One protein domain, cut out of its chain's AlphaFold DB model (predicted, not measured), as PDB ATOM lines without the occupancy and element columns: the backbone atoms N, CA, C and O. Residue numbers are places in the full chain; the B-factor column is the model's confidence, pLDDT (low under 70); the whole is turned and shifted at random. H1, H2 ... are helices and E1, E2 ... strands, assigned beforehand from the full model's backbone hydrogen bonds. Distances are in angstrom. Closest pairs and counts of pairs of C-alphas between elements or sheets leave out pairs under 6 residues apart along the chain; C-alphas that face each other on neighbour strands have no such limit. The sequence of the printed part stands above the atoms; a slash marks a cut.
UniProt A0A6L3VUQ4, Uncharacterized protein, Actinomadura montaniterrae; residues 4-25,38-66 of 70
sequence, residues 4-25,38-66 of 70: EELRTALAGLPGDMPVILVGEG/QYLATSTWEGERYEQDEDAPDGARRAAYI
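Overview. This is residues 4 to 25 and 38 to 66 of the 70 residues of an uncharacterized protein of Actinomadura montaniterrae (UniProt A0A6L3VUQ4). Little regular structure is here: a small, strongly twisted sheet, E2 - E1 - E3, with residues 20 to 21 paired along E3, and an arm beyond them in which residues 4 to 9 of H1 and residues 11 to 17 stick out. The 51 printed residues hold H1, E1, E2, E3 in chain order; the sheet is antiparallel and the class mixed, with 20 residues in named elements. The whole is loose, radius of gyration of the C-alphas 12.5 A, spanning 35 by 24 by 17 A.

Along the chain. Find C-alpha 38 at (103.233, 95.329, 84.672), where E1, residues 38 to 41, begins its 10.1 A. E2 is residues 47 to 50, 10.0 A; E3, residues 61 to 65, runs 12.4 A. H1, residues 4 to 10, 9.9 A, starts at (83.222, 98.968, 102.287).

Arrangement. Look at inner strand E1: it forms an antiparallel hairpin with E2, N 40 and O 48 within hydrogen-bond range at 2.9 A. Antiparallel neighbour E3 brings O 61 to N 39, 2.8 A. H1 is not on the sheet; its O i to N i+4 pairs are within range.

Size, cuts and confidence. The farthest C-alphas, Glu 4 and Asp 55, are 36.2 A apart. Residues 26 to 37 are not printed; C-alphas 25 and 38 are 15.2 A apart. Of the links printed whole, none is long. Look for pLDDT under 70 at residues 18 to 25, 45 and 65 to 66.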
ATOM      1  N   GLU A   4      83.395  97.866 101.340       81.12
ATOM      2  CA  GLU A   4      83.222  98.968 102.287       81.12
ATOM      3  C   GLU A   4      84.547  99.377 102.947       81.12
ATOM      4  O   GLU A   4      84.861 100.565 103.032       81.12
ATOM      5  N   GLU A   5      85.368  98.394 103.323       75.56
ATOM      6  CA  GLU A   5      86.725  98.624 103.832       75.56
ATOM      7  C   GLU A   5      87.598  99.320 102.778       75.56
ATOM      8  O   GLU A   5      88.292 100.287 103.092       75.56
ATOM      9  N   LEU A   6      87.500  98.899 101.510       79.44
ATOM     10  CA  LEU A   6      88.209  99.543 100.403       79.44
ATOM     11  C   LEU A   6      87.740 100.990 100.184       79.44
ATOM     12  O   LEU A   6      88.566 101.890 100.076       79.44
ATOM     13  N   ARG A   7      86.426 101.246 100.166       82.38
ATOM     14  CA  ARG A   7      85.879 102.612 100.032       82.38
ATOM     15  C   ARG A   7      86.359 103.535 101.147       82.38
ATOM     16  O   ARG A   7      86.698 104.682 100.882       82.38
ATOM     17  N   THR A   8      86.407 103.024 102.372       87.31
ATOM     18  CA  THR A   8      86.887 103.778 103.533       87.31
ATOM     19  C   THR A   8      88.370 104.116 103.397       87.31
ATOM     20  O   THR A   8      88.758 105.253 103.646       87.31
ATOM     21  N   ALA A   9      89.192 103.165 102.941       80.75
ATOM     22  CA  ALA A   9      90.616 103.400 102.705       80.75
ATOM     23  C   ALA A   9      90.874 104.425 101.583       80.75
ATOM     24  O   ALA A   9      91.809 105.216 101.680       80.75
ATOM     25  N   LEU A  10      90.034 104.445 100.543       81.94
ATOM     26  CA  LEU A  10      90.162 105.367  99.409       81.94
ATOM     27  C   LEU A  10      89.643 106.786  99.698       81.94
ATOM     28  O   LEU A  10      90.043 107.722  99.014       81.94
ATOM     29  N   ALA A  11      88.780 106.977 100.701       85.56
ATOM     30  CA  ALA A  11      88.106 108.256 100.965       85.56
ATOM     31  C   ALA A  11      89.051 109.431 101.297       85.56
ATOM     32  O   ALA A  11      88.640 110.585 101.207       85.56
ATOM     33  N   GLY A  12      90.297 109.149 101.692       79.75
ATOM     34  CA  GLY A  12      91.316 110.161 101.990       79.75
ATOM     35  C   GLY A  12      92.233 110.521 100.819       79.75
ATOM     36  O   GLY A  12      93.126 111.349 100.997       79.75
ATOM     37  N   LEU A  13      92.061 109.893  99.655       83.31
ATOM     38  CA  LEU A  13      92.929 110.096  98.498       83.31
ATOM     39  C   LEU A  13      92.371 111.186  97.562       83.31
ATOM     40  O   LEU A  13      91.155 111.381  97.502       83.31
ATOM     41  N   PRO A  14      93.238 111.903  96.822       82.69
ATOM     42  CA  PRO A  14      92.815 112.822  95.770       82.69
ATOM     43  C   PRO A  14      91.891 112.131  94.759       82.69
ATOM     44  O   PRO A  14      92.148 110.999  94.351       82.69
ATOM     45  N   GLY A  15      90.816 112.805  94.346       77.88
ATOM     46  CA  GLY A  15      89.820 112.224  93.435       77.88
ATOM     47  C   GLY A  15      90.341 111.937  92.021       77.88
ATOM     48  O   GLY A  15      89.710 111.193  91.277       77.88
ATOM     49  N   ASP A  16      91.481 112.515  91.658       75.62
ATOM     50  CA  ASP A  16      92.222 112.310  90.414       75.62
ATOM     51  C   ASP A  16      93.376 111.301  90.557       75.62
ATOM     52  O   ASP A  16      94.085 111.033  89.586       75.62
ATOM     53  N   MET A  17      93.568 110.718  91.747       74.00
ATOM     54  CA  MET A  17      94.621 109.735  91.981       74.00
ATOM     55  C   MET A  17      94.326 108.439  91.204       74.00
ATOM     56  O   MET A  17      93.266 107.835  91.391       74.00
ATOM     57  N   PRO A  18      95.258 107.965  90.357       64.44
ATOM     58  CA  PRO A  18      95.070 106.727  89.614       64.44
ATOM     59  C   PRO A  18      95.025 105.526  90.566       64.44
ATOM     60  O   PRO A  18      95.902 105.344  91.409       64.44
ATOM     61  N   VAL A  19      94.004 104.680  90.413       69.44
ATOM     62  CA  VAL A  19      93.846 103.445  91.191       69.44
ATOM     63  C   VAL A  19      94.295 102.258  90.350       69.44
ATOM     64  O   VAL A  19      93.749 102.005  89.276       69.44
ATOM     65  N   ILE A  20      95.262 101.503  90.868       66.62
ATOM     66  CA  ILE A  20      95.741 100.262  90.259       66.62
ATOM     67  C   ILE A  20      95.143  99.088  91.031       66.62
ATOM     68  O   ILE A  20      95.379  98.935  92.229       66.62
ATOM     69  N   LEU A  21      94.372  98.240  90.349       68.81
ATOM     70  CA  LEU A  21      93.851  97.010  90.940       68.81
ATOM     71  C   LEU A  21      94.773  95.845  90.570       68.81
ATOM     72  O   LEU A  21      94.959  95.529  89.395       68.81
ATOM     73  N   VAL A  22      95.342  95.183  91.576       61.28
ATOM     74  CA  VAL A  22      96.130  93.955  91.399       61.28
ATOM     75  C   VAL A  22      95.267  92.775  91.832       61.28
ATOM     76  O   VAL A  22      94.923  92.645  93.005       61.28
ATOM     77  N   GLY A  23      94.867  91.940  90.873       60.47
ATOM     78  CA  GLY A  23      94.098  90.729  91.145       60.47
ATOM     79  C   GLY A  23      95.017  89.538  91.405       60.47
ATOM     80  O   GLY A  23      95.772  89.144  90.519       60.47
ATOM     81  N   GLU A  24      94.919  88.925  92.583       50.41
ATOM     82  CA  GLU A  24      95.430  87.567  92.794       50.41
ATOM     83  C   GLU A  24      94.387  86.574  92.258       50.41
ATOM     84  O   GLU A  24      93.213  86.655  92.608       50.41
ATOM     85  N   GLY A  25      94.806  85.704  91.333       49.09
ATOM     86  CA  GLY A  25      93.969  84.839  90.491       49.09
ATOM     87  C   GLY A  25      92.608  84.404  91.060       49.09
ATOM     88  O   GLY A  25      92.529  83.637  92.015       49.09
ATOM     89  N   GLN A  38     102.413  95.609  83.501       82.25
ATOM     90  CA  GLN A  38     103.233  95.329  84.672       82.25
ATOM     91  C   GLN A  38     103.465  96.633  85.445       82.25
ATOM     92  O   GLN A  38     103.503  97.716  84.864       82.25
ATOM     93  N   TYR A  39     103.559  96.550  86.769       82.31
ATOM     94  CA  TYR A  39     103.808  97.696  87.639       82.31
ATOM     95  C   TYR A  39     104.882  97.361  88.666       82.31
ATOM     96  O   TYR A  39     104.757  96.371  89.395       82.31
ATOM     97  N   LEU A  40     105.915  98.194  88.752       86.62
ATOM     98  CA  LEU A  40     106.917  98.132  89.810       86.62
ATOM     99  C   LEU A  40     106.716  99.313  90.758       86.62
ATOM    100  O   LEU A  40     106.965 100.457  90.391       86.62
ATOM    101  N   ALA A  41     106.304  99.039  91.995       83.38
ATOM    102  CA  ALA A  41     106.249 100.065  93.030       83.38
ATOM    103  C   ALA A  41     107.676 100.494  93.415       83.38
ATOM    104  O   ALA A  41     108.458  99.676  93.903       83.38
ATOM    105  N   THR A  42     108.008 101.768  93.214       81.94
ATOM    106  CA  THR A  42     109.287 102.366  93.640       81.94
ATOM    107  C   THR A  42     109.186 102.950  95.046       81.94
ATOM    108  O   THR A  42     110.191 103.083  95.744       81.94
ATOM    109  N   SER A  43     107.965 103.249  95.499       77.81
ATOM    110  CA  SER A  43     107.666 103.629  96.874       77.81
ATOM    111  C   SER A  43     106.266 103.162  97.292       77.81
ATOM    112  O   SER A  43     105.566 102.467  96.557       77.81
ATOM    113  N   THR A  44     105.835 103.570  98.486       74.00
ATOM    114  CA  THR A  44     104.460 103.368  98.962       74.00
ATOM    115  C   THR A  44     103.412 104.077  98.091       74.00
ATOM    116  O   THR A  44     102.259 103.656  98.088       74.00
ATOM    117  N   TRP A  45     103.785 105.144  97.372       64.19
ATOM    118  CA  TRP A  45     102.841 106.052  96.700       64.19
ATOM    119  C   TRP A  45     103.068 106.207  95.194       64.19
ATOM    120  O   TRP A  45     102.271 106.855  94.524       64.19
ATOM    121  N   GLU A  46     104.144 105.638  94.659       74.81
ATOM    122  CA  GLU A  46     104.512 105.757  93.248       74.81
ATOM    123  C   GLU A  46     105.223 104.496  92.755       74.81
ATOM    124  O   GLU A  46     105.621 103.614  93.525       74.81
ATOM    125  N   GLY A  47     105.345 104.412  91.440       83.12
ATOM    126  CA  GLY A  47     105.931 103.292  90.741       83.12
ATOM    127  C   GLY A  47     105.847 103.494  89.241       83.12
ATOM    128  O   GLY A  47     105.279 104.472  88.753       83.12
ATOM    129  N   GLU A  48     106.433 102.552  88.522       85.06
ATOM    130  CA  GLU A  48     106.570 102.607  87.076       85.06
ATOM    131  C   GLU A  48     105.691 101.544  86.418       85.06
ATOM    132  O   GLU A  48     105.593 100.404  86.887       85.06
ATOM    133  N   ARG A  49     105.013 101.947  85.342       84.06
ATOM    134  CA  ARG A  49     104.201 101.077  84.493       84.06
ATOM    135  C   ARG A  49     105.060 100.613  83.321       84.06
ATOM    136  O   ARG A  49     105.642 101.454  82.651       84.06
ATOM    137  N   TYR A  50     105.021  99.316  83.042       82.62
ATOM    138  CA  TYR A  50     105.600  98.712  81.844       82.62
ATOM    139  C   TYR A  50     104.482  98.062  81.039       82.62
ATOM    140  O   TYR A  50     103.635  97.353  81.600       82.62
ATOM    141  N   GLU A  51     104.442  98.320  79.739       81.19
ATOM    142  CA  GLU A  51     103.488  97.663  78.851       81.19
ATOM    143  C   GLU A  51     103.750  96.154  78.774       81.19
ATOM    144  O   GLU A  51     104.797  95.648  79.177       81.19
ATOM    145  N   GLN A  52     102.756  95.394  78.309       71.81
ATOM    146  CA  GLN A  52     102.845  93.933  78.308       71.81
ATOM    147  C   GLN A  52     103.983  93.407  77.413       71.81
ATOM    148  O   GLN A  52     104.506  92.325  77.676       71.81
ATOM    149  N   ASP A  53     104.368  94.195  76.408       76.44
ATOM    150  CA  ASP A  53     105.438  93.895  75.456       76.44
ATOM    151  C   ASP A  53     106.796  94.509  75.857       76.44
ATOM    152  O   ASP A  53     107.778  94.359  75.129       76.44
ATOM    153  N   GLU A  54     106.878  95.193  77.005       79.94
ATOM    154  CA  GLU A  54     108.124  95.753  77.538       79.94
ATOM    155  C   GLU A  54     108.801  94.794  78.530       79.94
ATOM    156  O   GLU A  54     108.146  94.111  79.326       79.94
ATOM    157  N   ASP A  55     110.138  94.775  78.515       81.06
ATOM    158  CA  ASP A  55     110.937  94.063  79.515       81.06
ATOM    159  C   ASP A  55     110.785  94.752  80.879       81.06
ATOM    160  O   ASP A  55     111.407  95.780  81.158       81.06
ATOM    161  N   ALA A  56     109.947  94.176  81.741       82.81
ATOM    162  CA  ALA A  56     109.763  94.674  83.093       82.81
ATOM    163  C   ALA A  56     110.868  94.148  84.035       82.81
ATOM    164  O   ALA A  56     111.218  92.966  83.982       82.81
ATOM    165  N   PRO A  57     111.400  94.992  84.933       86.75
ATOM    166  CA  PRO A  57     112.387  94.586  85.929       86.75
ATOM    167  C   PRO A  57     111.847  93.560  86.938       86.75
ATOM    168  O   PRO A  57     110.653  93.513  87.249       86.75
ATOM    169  N   ASP A  58     112.766  92.775  87.511       83.00
ATOM    170  CA  ASP A  58     112.459  91.789  88.550       83.00
ATOM    171  C   ASP A  58     111.712  92.432  89.731       83.00
ATOM    172  O   ASP A  58     112.156  93.412  90.329       83.00
ATOM    173  N   GLY A  59     110.565  91.847  90.085       82.12
ATOM    174  CA  GLY A  59     109.680  92.350  91.140       82.12
ATOM    175  C   GLY A  59     108.482  93.159  90.636       82.12
ATOM    176  O   GLY A  59     107.575  93.426  91.431       82.12
ATOM    177  N   ALA A  60     108.428  93.485  89.339       82.00
ATOM    178  CA  ALA A  60     107.225  94.023  88.719       82.00
ATOM    179  C   ALA A  60     106.062  93.023  88.843       82.00
ATOM    180  O   ALA A  60     106.223  91.810  88.688       82.00
ATOM    181  N   ARG A  61     104.872  93.529  89.168       79.75
ATOM    182  CA  ARG A  61     103.664  92.720  89.364       79.75
ATOM    183  C   ARG A  61     102.622  93.047  88.313       79.75
ATOM    184  O   ARG A  61     102.509  94.182  87.863       79.75
ATOM    185  N   ARG A  62     101.818  92.050  87.953       74.56
ATOM    186  CA  ARG A  62     100.706  92.222  87.015       74.56
ATOM    187  C   ARG A  62      99.654  93.163  87.608       74.56
ATOM    188  O   ARG A  62      99.180  92.930  88.717       74.56
ATOM    189  N   ALA A  63      99.278  94.187  86.858       73.19
ATOM    190  CA  ALA A  63      98.381  95.252  87.274       73.19
ATOM    191  C   ALA A  63      97.293  95.489  86.215       73.19
ATOM    192  O   ALA A  63      97.561  95.453  85.015       73.19
ATOM    193  N   ALA A  64      96.059  95.723  86.663       71.06
ATOM    194  CA  ALA A  64      94.952  96.128  85.806       71.06
ATOM    195  C   ALA A  64      94.746  97.646  85.899       71.06
ATOM    196  O   ALA A  64      94.503  98.182  86.985       71.06
ATOM    197  N   TYR A  65      94.810  98.317  84.751       68.44
ATOM    198  CA  TYR A  65      94.585  99.747  84.597       68.44
ATOM    199  C   TYR A  65      93.193  99.981  84.022       68.44
ATOM    200  O   TYR A  65      92.889  99.640  82.877       68.44
ATOM    201  N   ILE A  66      92.328 100.582  84.836       64.06
ATOM    202  CA  ILE A  66      91.006 101.012  84.394       64.06
ATOM    203  C   ILE A  66      91.183 102.394  83.772       64.06
ATOM    204  O   ILE A  66      91.377 103.378  84.484       64.06
TER     205      ILE A  66